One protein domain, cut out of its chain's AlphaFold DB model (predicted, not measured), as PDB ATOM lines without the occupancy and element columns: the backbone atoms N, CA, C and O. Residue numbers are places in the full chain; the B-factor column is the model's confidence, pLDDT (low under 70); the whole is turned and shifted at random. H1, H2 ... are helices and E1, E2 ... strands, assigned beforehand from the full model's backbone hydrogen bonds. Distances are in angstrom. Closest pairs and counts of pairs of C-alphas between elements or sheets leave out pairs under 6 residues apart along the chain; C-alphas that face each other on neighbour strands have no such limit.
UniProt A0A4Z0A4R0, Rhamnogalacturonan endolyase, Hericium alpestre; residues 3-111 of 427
ATOM      1  N   TYR A   3      32.120  42.323  -8.751       88.50
ATOM      2  CA  TYR A   3      30.858  41.945  -9.389       88.50
ATOM      3  C   TYR A   3      30.958  40.779 -10.387       88.50
ATOM      4  O   TYR A   3      29.935  40.269 -10.822       88.50
ATOM      5  N   THR A   4      32.160  40.287 -10.705       89.12
ATOM      6  CA  THR A   4      32.337  39.039 -11.477       89.12
ATOM      7  C   THR A   4      31.623  37.842 -10.827       89.12
ATOM      8  O   THR A   4      31.195  36.908 -11.507       89.12
ATOM      9  N   PHE A   5      31.489  37.888  -9.505       89.62
ATOM     10  CA  PHE A   5      30.888  36.860  -8.661       89.62
ATOM     11  C   PHE A   5      29.556  37.318  -8.053       89.62
ATOM     12  O   PHE A   5      29.119  36.780  -7.038       89.62
ATOM     13  N   ALA A   6      28.934  38.350  -8.620       90.19
ATOM     14  CA  ALA A   6      27.548  38.645  -8.311       90.19
ATOM     15  C   ALA A   6      26.635  37.615  -9.000       90.19
ATOM     16  O   ALA A   6      27.009  36.999 -10.007       90.19
ATOM     17  N   ASP A   7      25.470  37.397  -8.408       89.25
ATOM     18  CA  ASP A   7      24.434  36.522  -8.948       89.25
ATOM     19  C   ASP A   7      23.052  36.992  -8.488       89.25
ATOM     20  O   ASP A   7      22.936  37.974  -7.747       89.25
ATOM     21  N   ASN A   8      22.000  36.330  -8.955       88.44
ATOM     22  CA  ASN A   8      20.635  36.683  -8.593       88.44
ATOM     23  C   ASN A   8      20.187  36.042  -7.260       88.44
ATOM     24  O   ASN A   8      20.839  35.155  -6.697       88.44
ATOM     25  N   GLN A   9      19.039  36.485  -6.744       85.69
ATOM     26  CA  GLN A   9      18.487  35.976  -5.488       85.69
ATOM     27  C   GLN A   9      18.013  34.520  -5.569       85.69
ATOM     28  O   GLN A   9      17.624  33.961  -4.544       85.69
ATOM     29  N   THR A  10      18.044  33.852  -6.724       86.06
ATOM     30  CA  THR A  10      17.625  32.447  -6.813       86.06
ATOM     31  C   THR A  10      18.648  31.482  -6.223       86.06
ATOM     32  O   THR A  10      18.273  30.395  -5.775       86.06
ATOM     33  N   ASN A  11      19.890  31.933  -6.038       88.00
ATOM     34  CA  ASN A  11      20.937  31.164  -5.380       88.00
ATOM     35  C   ASN A  11      20.533  30.681  -3.969       88.00
ATOM     36  O   ASN A  11      20.030  31.448  -3.150       88.00
ATOM     37  N   LYS A  12      20.716  29.390  -3.683       92.25
ATOM     38  CA  LYS A  12      20.407  28.758  -2.391       92.25
ATOM     39  C   LYS A  12      21.520  28.952  -1.362       92.25
ATOM     40  O   LYS A  12      21.229  29.100  -0.171       92.25
ATOM     41  N   ALA A  13      22.772  28.957  -1.813       94.31
ATOM     42  CA  ALA A  13      23.933  29.185  -0.971       94.31
ATOM     43  C   ALA A  13      25.137  29.700  -1.772       94.31
ATOM     44  O   ALA A  13      25.383  29.319  -2.913       94.31
ATOM     45  N   HIS A  14      25.968  30.522  -1.145       94.00
ATOM     46  CA  HIS A  14      27.221  31.001  -1.736       94.00
ATOM     47  C   HIS A  14      28.291  31.130  -0.672       94.00
ATOM     48  O   HIS A  14      27.992  31.267   0.509       94.00
ATOM     49  N   GLY A  15      29.561  31.067  -1.056       94.69
ATOM     50  CA  GLY A  15      30.598  31.005  -0.042       94.69
ATOM     51  C   GLY A  15      32.011  30.854  -0.556       94.69
ATOM     52  O   GLY A  15      32.311  31.092  -1.726       94.69
ATOM     53  N   LEU A  16      32.877  30.465   0.372       94.94
ATOM     54  CA  LEU A  16      34.296  30.257   0.145       94.94
ATOM     55  C   LEU A  16      34.616  28.766   0.194       94.94
ATOM     56  O   LEU A  16      34.067  28.016   1.001       94.94
ATOM     57  N   TYR A  17      35.549  28.365  -0.660       95.88
ATOM     58  CA  TYR A  17      36.049  27.003  -0.759       95.88
ATOM     59  C   TYR A  17      37.574  27.014  -0.717       95.88
ATOM     60  O   TYR A  17      38.212  27.838  -1.374       95.88
ATOM     61  N   GLY A  18      38.153  26.081   0.035       96.19
ATOM     62  CA  GLY A  18      39.598  25.915   0.147       96.19
ATOM     63  C   GLY A  18      39.995  24.448   0.239       96.19
ATOM     64  O   GLY A  18      39.216  23.612   0.689       96.19
ATOM     65  N   VAL A  19      41.222  24.141  -0.179       97.62
ATOM     66  CA  VAL A  19      41.818  22.804  -0.061       97.62
ATOM     67  C   VAL A  19      43.169  22.936   0.624       97.62
ATOM     68  O   VAL A  19      43.973  23.782   0.235       97.62
ATOM     69  N   ASP A  20      43.418  22.121   1.647       97.38
ATOM     70  CA  ASP A  20      44.721  22.085   2.313       97.38
ATOM     71  C   ASP A  20      45.744  21.202   1.568       97.38
ATOM     72  O   ASP A  20      45.435  20.487   0.612       97.38
ATOM     73  N   ALA A  21      46.990  21.196   2.050       97.38
ATOM     74  CA  ALA A  21      48.071  20.395   1.470       97.38
ATOM     75  C   ALA A  21      47.842  18.869   1.538       97.38
ATOM     76  O   ALA A  21      48.536  18.112   0.863       97.38
ATOM     77  N   LYS A  22      46.889  18.391   2.350       97.19
ATOM     78  CA  LYS A  22      46.527  16.971   2.494       97.19
ATOM     79  C   LYS A  22      45.303  16.595   1.654       97.19
ATOM     80  O   LYS A  22      44.793  15.476   1.791       97.19
ATOM     81  N   ASN A  23      44.861  17.496   0.774       96.62
ATOM     82  CA  ASN A  23      43.666  17.363  -0.049       96.62
ATOM     83  C   ASN A  23      42.365  17.288   0.777       96.62
ATOM     84  O   ASN A  23      41.391  16.661   0.356       96.62
ATOM     85  N   ASN A  24      42.333  17.887   1.971       98.06
ATOM     86  CA  ASN A  24      41.080  18.117   2.684       98.06
ATOM     87  C   ASN A  24      40.420  19.366   2.111       98.06
ATOM     88  O   ASN A  24      41.018  20.442   2.138       98.06
ATOM     89  N   ALA A  25      39.207  19.217   1.586       98.44
ATOM     90  CA  ALA A  25      38.413  20.341   1.124       98.44
ATOM     91  C   ALA A  25      37.537  20.874   2.261       98.44
ATOM     92  O   ALA A  25      36.970  20.088   3.025       98.44
ATOM     93  N   PHE A  26      37.409  22.195   2.329       98.25
ATOM     94  CA  PHE A  26      36.625  22.937   3.310       98.25
ATOM     95  C   PHE A  26      35.714  23.927   2.590       98.25
ATOM     96  O   PHE A  26      36.131  24.573   1.626       98.25
ATOM     97  N   GLY A  27      34.486  24.061   3.079       97.44
ATOM     98  CA  GLY A  27      33.507  25.023   2.600       97.44
ATOM     99  C   GLY A  27      32.953  25.856   3.749       97.44
ATOM    100  O   GLY A  27      32.731  25.342   4.846       97.44
ATOM    101  N   ALA A  28      32.743  27.143   3.488       96.81
ATOM    102  CA  ALA A  28      32.037  28.067   4.366       96.81
ATOM    103  C   ALA A  28      30.964  28.776   3.538       96.81
ATOM    104  O   ALA A  28      31.289  29.598   2.679       96.81
ATOM    105  N   TRP A  29      29.702  28.432   3.778       96.00
ATOM    106  CA  TRP A  29      28.575  28.771   2.911       96.00
ATOM    107  C   TRP A  29      27.565  29.635   3.644       96.00
ATOM    108  O   TRP A  29      27.047  29.234   4.679       96.00
ATOM    109  N   TRP A  30      27.240  30.797   3.095       94.25
ATOM    110  CA  TRP A  30      26.052  31.540   3.472       94.25
ATOM    111  C   TRP A  30      24.825  30.830   2.895       94.25
ATOM    112  O   TRP A  30      24.604  30.861   1.687       94.25
ATOM    113  N   VAL A  31      24.048  30.160   3.744       94.12
ATOM    114  CA  VAL A  31      22.842  29.428   3.343       94.12
ATOM    115  C   VAL A  31      21.623  30.313   3.551       94.12
ATOM    116  O   VAL A  31      21.363  30.805   4.655       94.12
ATOM    117  N   ILE A  32      20.855  30.503   2.480       89.88
ATOM    118  CA  ILE A  32      19.677  31.360   2.494       89.88
ATOM    119  C   ILE A  32      18.436  30.506   2.759       89.88
ATOM    120  O   ILE A  32      17.809  29.991   1.836       89.88
ATOM    121  N   ASN A  33      18.082  30.359   4.037       87.00
ATOM    122  CA  ASN A  33      16.950  29.531   4.459       87.00
ATOM    123  C   ASN A  33      15.589  30.143   4.083       87.00
ATOM    124  O   ASN A  33      14.683  29.447   3.634       87.00
ATOM    125  N   GLN A  34      15.442  31.461   4.254       85.69
ATOM    126  CA  GLN A  34      14.275  32.212   3.793       85.69
ATOM    127  C   GLN A  34      14.702  33.456   3.012       85.69
ATOM    128  O   GLN A  34      15.606  34.192   3.415       85.69
ATOM    129  N   LYS A  35      14.020  33.673   1.885       85.44
ATOM    130  CA  LYS A  35      14.199  34.815   0.971       85.44
ATOM    131  C   LYS A  35      13.018  35.772   0.991       85.44
ATOM    132  O   LYS A  35      12.991  36.756   0.256       85.44
ATOM    133  N   ASP A  36      12.035  35.472   1.830       91.50
ATOM    134  CA  ASP A  36      10.752  36.154   1.819       91.50
ATOM    135  C   ASP A  36      10.810  37.598   2.291       91.50
ATOM    136  O   ASP A  36       9.934  38.400   1.980       91.50
ATOM    137  N   THR A  37      11.889  37.925   2.988       91.12
ATOM    138  CA  THR A  37      12.204  39.246   3.508       91.12
ATOM    139  C   THR A  37      13.185  40.024   2.627       91.12
ATOM    140  O   THR A  37      13.525  41.155   2.963       91.12
ATOM    141  N   PHE A  38      13.607  39.500   1.477       89.88
ATOM    142  CA  PHE A  38      14.341  40.296   0.489       89.88
ATOM    143  C   PHE A  38      13.413  41.224  -0.312       89.88
ATOM    144  O   PHE A  38      12.194  41.206  -0.137       89.88
ATOM    145  N   PHE A  39      14.007  42.044  -1.178       89.44
ATOM    146  CA  PHE A  39      13.304  42.889  -2.145       89.44
ATOM    147  C   PHE A  39      13.818  42.636  -3.564       89.44
ATOM    148  O   PHE A  39      14.933  42.148  -3.738       89.44
ATOM    149  N   GLY A  40      13.035  43.025  -4.566       89.44
ATOM    150  CA  GLY A  40      13.428  43.026  -5.980       89.44
ATOM    151  C   GLY A  40      13.137  41.733  -6.752       89.44
ATOM    152  O   GLY A  40      13.435  41.659  -7.942       89.44
ATOM    153  N   GLY A  41      12.550  40.725  -6.107       91.88
ATOM    154  CA  GLY A  41      12.198  39.438  -6.704       91.88
ATOM    155  C   GLY A  41      13.390  38.550  -7.090       91.88
ATOM    156  O   GLY A  41      14.538  38.849  -6.750       91.88
ATOM    157  N   PRO A  42      13.132  37.440  -7.810       92.00
ATOM    158  CA  PRO A  42      14.152  36.436  -8.134       92.00
ATOM    159  C   PRO A  42      15.293  36.982  -9.000       92.00
ATOM    160  O   PRO A  42      16.429  36.535  -8.866       92.00
ATOM    161  N   ASN A  43      15.010  37.973  -9.849       89.50
ATOM    162  CA  ASN A  43      15.979  38.531 -10.796       89.50
ATOM    163  C   ASN A  43      16.893  39.593 -10.172       89.50
ATOM    164  O   ASN A  43      17.828  40.055 -10.823       89.50
ATOM    165  N   HIS A  44      16.648  39.986  -8.919       89.56
ATOM    166  CA  HIS A  44      17.504  40.946  -8.242       89.56
ATOM    167  C   HIS A  44      18.934  40.409  -8.126       89.56
ATOM    168  O   HIS A  44      19.154  39.336  -7.565       89.56
ATOM    169  N   PHE A  45      19.893  41.175  -8.645       86.81
ATOM    170  CA  PHE A  45      21.295  40.795  -8.800       86.81
ATOM    171  C   PHE A  45      22.199  41.584  -7.851       86.81
ATOM    172  O   PHE A  45      22.198  42.817  -7.881       86.81
ATOM    173  N   ASP A  46      23.015  40.888  -7.052       87.81
ATOM    174  CA  ASP A  46      23.968  41.533  -6.142       87.81
ATOM    175  C   ASP A  46      25.205  40.666  -5.836       87.81
ATOM    176  O   ASP A  46      25.334  39.523  -6.275       87.81
ATOM    177  N   LEU A  47      26.159  41.244  -5.106       89.31
ATOM    178  CA  LEU A  47      27.408  40.612  -4.695       89.31
ATOM    179  C   LEU A  47      27.155  39.374  -3.833       89.31
ATOM    180  O   LEU A  47      26.537  39.468  -2.775       89.31
ATOM    181  N   MET A  48      27.738  38.246  -4.246       89.19
ATOM    182  CA  MET A  48      27.707  37.000  -3.477       89.19
ATOM    183  C   MET A  48      29.046  36.744  -2.784       89.19
ATOM    184  O   MET A  48      29.086  36.520  -1.574       89.19
ATOM    185  N   ALA A  49      30.165  36.827  -3.514       88.56
ATOM    186  CA  ALA A  49      31.495  36.652  -2.927       88.56
ATOM    187  C   ALA A  49      32.605  37.395  -3.690       88.56
ATOM    188  O   ALA A  49      32.502  37.559  -4.890       88.56
ATOM    189  N   ASP A  50      33.696  37.817  -3.051       84.75
ATOM    190  CA  ASP A  50      34.896  38.335  -3.752       84.75
ATOM    191  C   ASP A  50      36.209  38.152  -2.959       84.75
ATOM    192  O   ASP A  50      37.092  39.007  -2.957       84.75
ATOM    193  N   GLY A  51      36.340  37.003  -2.287       83.62
ATOM    194  CA  GLY A  51      37.329  36.760  -1.223       83.62
ATOM    195  C   GLY A  51      36.721  36.930   0.176       83.62
ATOM    196  O   GLY A  51      37.243  36.404   1.153       83.62
ATOM    197  N   ILE A  52      35.562  37.586   0.238       87.62
ATOM    198  CA  ILE A  52      34.622  37.639   1.362       87.62
ATOM    199  C   ILE A  52      33.303  37.022   0.877       87.62
ATOM    200  O   ILE A  52      33.003  37.132  -0.308       87.62
ATOM    201  N   ALA A  53      32.522  36.376   1.747       89.75
ATOM    202  CA  ALA A  53      31.137  35.998   1.448       89.75
ATOM    203  C   ALA A  53      30.189  37.100   1.948       89.75
ATOM    204  O   ALA A  53      30.235  37.462   3.125       89.75
ATOM    205  N   TYR A  54      29.357  37.650   1.066       88.12
ATOM    206  CA  TYR A  54      28.441  38.745   1.393       88.12
ATOM    207  C   TYR A  54      27.070  38.222   1.791       88.12
ATOM    208  O   TYR A  54      26.613  37.218   1.270       88.12
ATOM    209  N   ASN A  55      26.357  38.954   2.638       84.62
ATOM    210  CA  ASN A  55      24.910  38.830   2.736       84.62
ATOM    211  C   ASN A  55      24.270  40.141   2.282       84.62
ATOM    212  O   ASN A  55      24.066  41.047   3.095       84.62
ATOM    213  N   MET A  56      24.002  40.266   0.983       82.44
ATOM    214  CA  MET A  56      23.282  41.425   0.462       82.44
ATOM    215  C   MET A  56      21.776  41.245   0.591       82.44
ATOM    216  O   MET A  56      21.118  40.645  -0.250       82.44
ATOM    217  N   GLN A  57      21.247  41.787   1.689       76.56
ATOM    218  CA  GLN A  57      19.832  41.704   2.048       76.56
ATOM    219  C   GLN A  57      18.957  42.695   1.266       76.56
ATOM    220  O   GLN A  57      17.777  42.435   1.031       76.56
ATOM    221  N   CYS A  58      19.521  43.846   0.883       72.19
ATOM    222  CA  CYS A  58      18.827  44.872   0.116       72.19
ATOM    223  C   CYS A  58      19.806  45.851  -0.552       72.19
ATOM    224  O   CYS A  58      20.644  46.443   0.127       72.19
ATOM    225  N   SER A  59      19.625  46.101  -1.852       66.12
ATOM    226  CA  SER A  59      20.235  47.237  -2.566       66.12
ATOM    227  C   SER A  59      19.227  48.096  -3.349       66.12
ATOM    228  O   SER A  59      19.611  49.076  -3.987       66.12
ATOM    229  N   GLY A  60      17.924  47.800  -3.231       59.09
ATOM    230  CA  GLY A  60      16.803  48.482  -3.905       59.09
ATOM    231  C   GLY A  60      16.384  49.839  -3.319       59.09
ATOM    232  O   GLY A  60      15.239  50.237  -3.476       59.09
ATOM    233  N   SER A  61      17.289  50.539  -2.628       65.62
ATOM    234  CA  SER A  61      17.070  51.871  -2.033       65.62
ATOM    235  C   SER A  61      15.740  52.058  -1.270       65.62
ATOM    236  O   SER A  61      15.024  53.027  -1.539       65.62
ATOM    237  N   PRO A  62      15.385  51.196  -0.293       69.00
ATOM    238  CA  PRO A  62      14.287  51.512   0.612       69.00
ATOM    239  C   PRO A  62      14.596  52.841   1.304       69.00
ATOM    240  O   PRO A  62      15.752  53.140   1.626       69.00
ATOM    241  N   ASN A  63      13.575  53.660   1.540       69.38
ATOM    242  CA  ASN A  63      13.780  54.909   2.258       69.38
ATOM    243  C   ASN A  63      14.083  54.614   3.739       69.38
ATOM    244  O   ASN A  63      13.175  54.425   4.544       69.38
ATOM    245  N   ILE A  64      15.372  54.571   4.084       72.62
ATOM    246  CA  ILE A  64      15.874  54.276   5.436       72.62
ATOM    247  C   ILE A  64      16.076  55.526   6.306       72.62
ATOM    248  O   ILE A  64      16.702  55.444   7.358       72.62
ATOM    249  N   THR A  65      15.579  56.697   5.887       69.75
ATOM    250  CA  THR A  65      15.792  57.951   6.637       69.75
ATOM    251  C   THR A  65      15.065  57.981   7.985       69.75
ATOM    252  O   THR A  65      15.586  58.552   8.940       69.75
ATOM    253  N   ASN A  66      13.890  57.350   8.093       67.62
ATOM    254  CA  ASN A  66      13.163  57.134   9.346       67.62
ATOM    255  C   ASN A  66      12.220  55.922   9.200       67.62
ATOM    256  O   ASN A  66      11.592  55.760   8.157       67.62
ATOM    257  N   GLY A  67      12.088  55.094  10.241       64.75
ATOM    258  CA  GLY A  67      11.062  54.044  10.307       64.75
ATOM    259  C   GLY A  67      11.372  52.736   9.569       64.75
ATOM    260  O   GLY A  67      10.447  51.966   9.306       64.75
ATOM    261  N   PHE A  68      12.639  52.461   9.241       78.88
ATOM    262  CA  PHE A  68      13.032  51.161   8.694       78.88
ATOM    263  C   PHE A  68      13.321  50.163   9.822       78.88
ATOM    264  O   PHE A  68      14.412  50.145  10.386       78.88
ATOM    265  N   ASP A  69      12.316  49.349  10.142       82.81
ATOM    266  CA  ASP A  69      12.404  48.233  11.083       82.81
ATOM    267  C   ASP A  69      12.026  46.941  10.350       82.81
ATOM    268  O   ASP A  69      10.873  46.751   9.943       82.81
ATOM    269  N   ARG A  70      13.026  46.094  10.087       86.62
ATOM    270  CA  ARG A  70      12.873  44.878   9.288       86.62
ATOM    271  C   ARG A  70      13.846  43.799   9.727       86.62
ATOM    272  O   ARG A  70      15.051  44.024   9.812       86.62
ATOM    273  N   THR A  71      13.312  42.595   9.875       90.75
ATOM    274  CA  THR A  71      14.088  41.379  10.111       90.75
ATOM    275  C   THR A  71      14.273  40.640   8.796       90.75
ATOM    276  O   THR A  71      13.295  40.300   8.135       90.75
ATOM    277  N   PHE A  72      15.528  40.403   8.419       90.69
ATOM    278  CA  PHE A  72      15.898  39.634   7.232       90.69
ATOM    279  C   PHE A  72      16.315  38.211   7.612       90.69
ATOM    280  O   PHE A  72      17.030  38.003   8.593       90.69
ATOM    281  N   GLY A  73      15.915  37.236   6.797       89.25
ATOM    282  CA  GLY A  73      16.215  35.820   7.002       89.25
ATOM    283  C   GLY A  73      15.070  35.033   7.651       89.25
ATOM    284  O   GLY A  73      13.914  35.441   7.536       89.25
ATOM    285  N   PRO A  74      15.360  33.892   8.304       90.75
ATOM    286  CA  PRO A  74      16.663  33.452   8.807       90.75
ATOM    287  C   PRO A  74      17.654  32.993   7.734       90.75
ATOM    288  O   PRO A  74      17.274  32.546   6.655       90.75
ATOM    289  N   GLN A  75      18.941  33.113   8.058       90.25
ATOM    290  CA  GLN A  75      20.091  32.713   7.241       90.25
ATOM    291  C   GLN A  75      21.245  32.354   8.180       90.25
ATOM    292  O   GLN A  75      21.288  32.844   9.310       90.25
ATOM    293  N   PHE A  76      22.170  31.509   7.741       92.12
ATOM    294  CA  PHE A  76      23.277  31.058   8.586       92.12
ATOM    295  C   PHE A  76      24.505  30.694   7.760       92.12
ATOM    296  O   PHE A  76      24.416  30.443   6.558       92.12
ATOM    297  N   VAL A  77      25.656  30.642   8.428       94.81
ATOM    298  CA  VAL A  77      26.891  30.135   7.833       94.81
ATOM    299  C   VAL A  77      27.013  28.648   8.137       94.81
ATOM    300  O   VAL A  77      27.033  28.243   9.298       94.81
ATOM    301  N   TYR A  78      27.095  27.838   7.089       96.25
ATOM    302  CA  TYR A  78      27.286  26.400   7.161       96.25
ATOM    303  C   TYR A  78      28.729  26.039   6.816       96.25
ATOM    304  O   TYR A  78      29.243  26.425   5.764       96.25
ATOM    305  N   PHE A  79      29.376  25.281   7.699       97.88
ATOM    306  CA  PHE A  79      30.729  24.778   7.492       97.88
ATOM    307  C   PHE A  79      30.689  23.279   7.236       97.88
ATOM    308  O   PHE A  79      30.129  22.525   8.032       97.88
ATOM    309  N   ASN A  80      31.331  22.837   6.159       98.31
ATOM    310  CA  ASN A  80      31.522  21.420   5.881       98.31
ATOM    311  C   ASN A  80      32.926  21.132   5.353       98.31
ATOM    312  O   ASN A  80      33.644  22.012   4.876       98.31
ATOM    313  N   SER A  81      33.343  19.876   5.479       98.06
ATOM    314  CA  SER A  81      34.645  19.430   4.994       98.06
ATOM    315  C   SER A  81      34.604  17.973   4.576       98.06
ATOM    316  O   SER A  81      33.979  17.151   5.250       98.06
ATOM    317  N   LYS A  82      35.303  17.638   3.491       98.12
ATOM    318  CA  LYS A  82      35.451  16.257   3.029       98.12
ATOM    319  C   LYS A  82      36.711  16.118   2.182       98.12
ATOM    320  O   LYS A  82      36.950  16.900   1.266       98.12
ATOM    321  N   LYS A  83      37.526  15.104   2.477       97.88
ATOM    322  CA  LYS A  83      38.758  14.836   1.725       97.88
ATOM    323  C   LYS A  83      38.450  14.576   0.247       97.88
ATOM    324  O   LYS A  83      37.610  13.734  -0.063       97.88
ATOM    325  N   GLY A  84      39.136  15.296  -0.638       97.56
ATOM    326  CA  GLY A  84      38.992  15.206  -2.091       97.56
ATOM    327  C   GLY A  84      37.643  15.666  -2.647       97.56
ATOM    328  O   GLY A  84      37.367  15.384  -3.811       97.56
ATOM    329  N   ALA A  85      36.791  16.322  -1.850       98.19
ATOM    330  CA  ALA A  85      35.515  16.816  -2.349       98.19
ATOM    331  C   ALA A  85      35.703  18.042  -3.247       98.19
ATOM    332  O   ALA A  85      36.537  18.894  -2.961       98.19
ATOM    333  N   SER A  86      34.908  18.145  -4.309       97.25
ATOM    334  CA  SER A  86      34.875  19.348  -5.141       97.25
ATOM    335  C   SER A  86      34.076  20.474  -4.481       97.25
ATOM    336  O   SER A  86      33.253  20.245  -3.589       97.25
ATOM    337  N   VAL A  87      34.254  21.697  -4.987       95.44
ATOM    338  CA  VAL A  87      33.442  22.856  -4.588       95.44
ATOM    339  C   VAL A  87      31.942  22.595  -4.783       95.44
ATOM    340  O   VAL A  87      31.155  22.924  -3.903       95.44
ATOM    341  N   GLN A  88      31.546  21.919  -5.869       96.19
ATOM    342  CA  GLN A  88      30.144  21.581  -6.141       96.19
ATOM    343  C   GLN A  88      29.581  20.583  -5.128       96.19
ATOM    344  O   GLN A  88      28.420  20.689  -4.752       96.19
ATOM    345  N   GLN A  89      30.384  19.618  -4.671       97.81
ATOM    346  CA  GLN A  89      29.929  18.631  -3.691       97.81
ATOM    347  C   GLN A  89      29.678  19.263  -2.321       97.81
ATOM    348  O   GLN A  89      28.676  18.944  -1.686       97.81
ATOM    349  N   LEU A  90      30.572  20.149  -1.870       98.38
ATOM    350  CA  LEU A  90      30.397  20.857  -0.602       98.38
ATOM    351  C   LEU A  90      29.277  21.907  -0.678       98.38
ATOM    352  O   LEU A  90      28.529  22.045   0.288       98.38
ATOM    353  N   LEU A  91      29.113  22.587  -1.819       96.81
ATOM    354  CA  LEU A  91      27.997  23.507  -2.051       96.81
ATOM    355  C   LEU A  91      26.651  22.771  -2.035       96.81
ATOM    356  O   LEU A  91      25.769  23.142  -1.270       96.81
ATOM    357  N   ALA A  92      26.513  21.690  -2.807       97.38
ATOM    358  CA  ALA A  92      25.270  20.918  -2.885       97.38
ATOM    359  C   ALA A  92      24.852  20.332  -1.528       97.38
ATOM    360  O   ALA A  92      23.675  20.096  -1.279       97.38
ATOM    361  N   ASP A  93      25.814  20.072  -0.642       97.31
ATOM    362  CA  ASP A  93      25.538  19.669   0.729       97.31
ATOM    363  C   ASP A  93      24.957  20.817   1.573       97.31
ATOM    364  O   ASP A  93      23.964  20.611   2.267       97.31
ATOM    365  N   ALA A  94      25.496  22.032   1.437       96.44
ATOM    366  CA  ALA A  94      24.960  23.233   2.080       96.44
ATOM    367  C   ALA A  94      23.550  23.593   1.574       96.44
ATOM    368  O   ALA A  94      22.667  23.933   2.362       96.44
ATOM    369  N   GLU A  95      23.311  23.474   0.264       95.50
ATOM    370  CA  GLU A  95      22.032  23.813  -0.375       95.50
ATOM    371  C   GLU A  95      20.859  22.934   0.079       95.50
ATOM    372  O   GLU A  95      19.711  23.360  -0.034       95.50
ATOM    373  N   LYS A  96      21.114  21.744   0.643       93.44
ATOM    374  CA  LYS A  96      20.059  20.908   1.253       93.44
ATOM    375  C   LYS A  96      19.376  21.594   2.434       93.44
ATOM    376  O   LYS A  96      18.247  21.249   2.753       93.44
ATOM    377  N   LEU A  97      20.067  22.531   3.089       92.62
ATOM    378  CA  LEU A  97      19.547  23.281   4.231       92.62
ATOM    379  C   LEU A  97      18.899  24.614   3.817       92.62
ATOM    380  O   LEU A  97      18.404  25.348   4.671       92.62
ATOM    381  N   ALA A  98      18.889  24.945   2.521       91.88
ATOM    382  CA  ALA A  98      18.176  26.099   1.974       91.88
ATOM    383  C   ALA A  98      16.688  25.766   1.748       91.88
ATOM    384  O   ALA A  98      16.162  25.888   0.641       91.88
ATOM    385  N   ASP A  99      16.027  25.299   2.806       89.94
ATOM    386  CA  ASP A  99      14.615  24.923   2.824       89.94
ATOM    387  C   ASP A  99      13.947  25.523   4.060       89.94
ATOM    388  O   ASP A  99      14.165  25.069   5.178       89.94
ATOM    389  N   ALA A 100      13.054  26.487   3.856       86.44
ATOM    390  CA  ALA A 100      12.341  27.189   4.917       86.44
ATOM    391  C   ALA A 100      11.624  26.279   5.942       86.44
ATOM    392  O   ALA A 100      11.236  26.784   7.002       86.44
ATOM    393  N   ALA A 101      11.410  24.993   5.635       88.38
ATOM    394  CA  ALA A 101      10.842  23.993   6.532       88.38
ATOM    395  C   ALA A 101      11.868  23.234   7.400       88.38
ATOM    396  O   ALA A 101      11.472  22.740   8.454       88.38
ATOM    397  N   TRP A 102      13.156  23.158   7.025       86.44
ATOM    398  CA  TRP A 102      14.129  22.214   7.617       86.44
ATOM    399  C   TRP A 102      14.281  22.332   9.142       86.44
ATOM    400  O   TRP A 102      14.582  21.345   9.807       86.44
ATOM    401  N   ASN A 103      14.071  23.532   9.694       89.12
ATOM    402  CA  ASN A 103      14.144  23.800  11.131       89.12
ATOM    403  C   ASN A 103      13.034  24.753  11.605       89.12
ATOM    404  O   ASN A 103      13.266  25.647  12.420       89.12
ATOM    405  N   ALA A 104      11.836  24.623  11.027       92.00
ATOM    406  CA  ALA A 104      10.715  25.514  11.325       92.00
ATOM    407  C   ALA A 104      10.338  25.523  12.818       92.00
ATOM    408  O   ALA A 104      10.060  26.597  13.345       92.00
ATOM    409  N   ASP A 105      10.399  24.373  13.495       95.00
ATOM    410  CA  ASP A 105      10.040  24.246  14.914       95.00
ATOM    411  C   ASP A 105      10.948  25.093  15.820       95.00
ATOM    412  O   ASP A 105      10.453  25.823  16.675       95.00
ATOM    413  N   PHE A 106      12.265  25.082  15.579       94.62
ATOM    414  CA  PHE A 106      13.214  25.933  16.303       94.62
ATOM    415  C   PHE A 106      12.924  27.423  16.090       94.62
ATOM    416  O   PHE A 106      12.921  28.204  17.040       94.62
ATOM    417  N   TYR A 107      12.675  27.835  14.842       93.75
ATOM    418  CA  TYR A 107      12.387  29.241  14.560       93.75
ATOM    419  C   TYR A 107      11.044  29.690  15.145       93.75
ATOM    420  O   TYR A 107      10.922  30.839  15.566       93.75
ATOM    421  N   ASP A 108      10.059  28.795  15.212       96.12
ATOM    422  CA  ASP A 108       8.790  29.052  15.888       96.12
ATOM    423  C   ASP A 108       8.967  29.162  17.411       96.12
ATOM    424  O   ASP A 108       8.348  30.035  18.021       96.12
ATOM    425  N   GLU A 109       9.836  28.345  18.016       97.19
ATOM    426  CA  GLU A 109      10.169  28.404  19.447       97.19
ATOM    427  C   GLU A 109      10.783  29.757  19.833       97.19
ATOM    428  O   GLU A 109      10.372  30.365  20.821       97.19
ATOM    429  N   ILE A 110      11.723  30.272  19.031       95.69
ATOM    430  CA  ILE A 110      12.383  31.559  19.312       95.69
ATOM    431  C   ILE A 110      11.609  32.776  18.791       95.69
ATOM    432  O   ILE A 110      11.973  33.905  19.122       95.69
ATOM    433  N   ALA A 111      10.549  32.584  17.999       95.62
ATOM    434  CA  ALA A 111       9.766  33.668  17.401       95.62
ATOM    435  C   ALA A 111       9.327  34.760  18.400       95.62
ATOM    436  O   ALA A 111       9.439  35.937  18.052       95.62
TER     437      ALA A 111
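This is residues 3 to 111 of the 427 residues of the protein "Rhamnogalacturonan endolyase" of Hericium alpestre (UniProt A0A4Z0A4R0). A twisted wall of three antiparallel strands, E2, E3 and E5, has one helix, H1, lying slantwise over one of its faces. Beyond one end of this wall, long loops gather round a small two-strand pairing of E1 and E4, and residues 63 to 69 stick out from them, while the last helix, H2, sits off by itself, away from both sheets. The printed part has 109 residues with five named strands and two named helices, in the order E1, E2, E3, E4, E5, H1, H2; the larger sheet runs E2, E3, E5. The class is mixed, helices and strands, with under half of the residues in named elements. The whole is only just compact, close to loose, with a radius of gyration of the C-alphas of 15.6 A, and it spans 53 by 37 by 21 A.

E1, residues 6 to 8, begins at C-alpha 6, (27.548, 38.645, -8.311), and is 7.2 A long. E2, residues 13 to 19, measures 19.0 A. E3, residues 24 to 31, measures 21.5 A and begins at C-alpha 24, (41.080, 18.117, 2.684). E4, residues 45 to 47, measures 7.4 A, and E5, residues 76 to 83, 23.4 A. H1, residues 87 to 95, is 12.2 A long. H2, residues 104 to 111, is 10.2 A long and ends at C-alpha 111, (9.766, 33.668, 17.401).

E2 and E3 form a hairpin, antiparallel at 164 degrees, with N 16 and O 28 within hydrogen-bond range at 2.9 A. E3, the inner strand, is antiparallel to E5 at 162 degrees, with N 78 and O 29 at 2.8 A. H1 is on this sheet at a height of 7.6 A; on the local plane its line stands at 39 degrees to that of E3, slantwise to the strands. It lies over E3 and only just over E5, on which 3 of its 9 C-alphas fall. The closest C-alphas of E3 and H1 are those of Gly 27 and Leu 90, 6.1 A apart. E1 and E4 are antiparallel at 144 degrees, with N 7 and O 46 at 3.0 A. H2 is not on the sheet E2, E3, E5 and is apart from H1. In H1 and H2 every O i to N i+4 pair is within hydrogen-bond range.

The two C-alphas farthest apart are those of Lys 22 and Asn 66, 52.7 A. The printed part has no cut. The links E3 to E4, 13 residues, and E4 to E5, 28 residues, are long. The mean pLDDT of the printed part is 89.8; residues 59 to 63 and 65 to 67 are under 70.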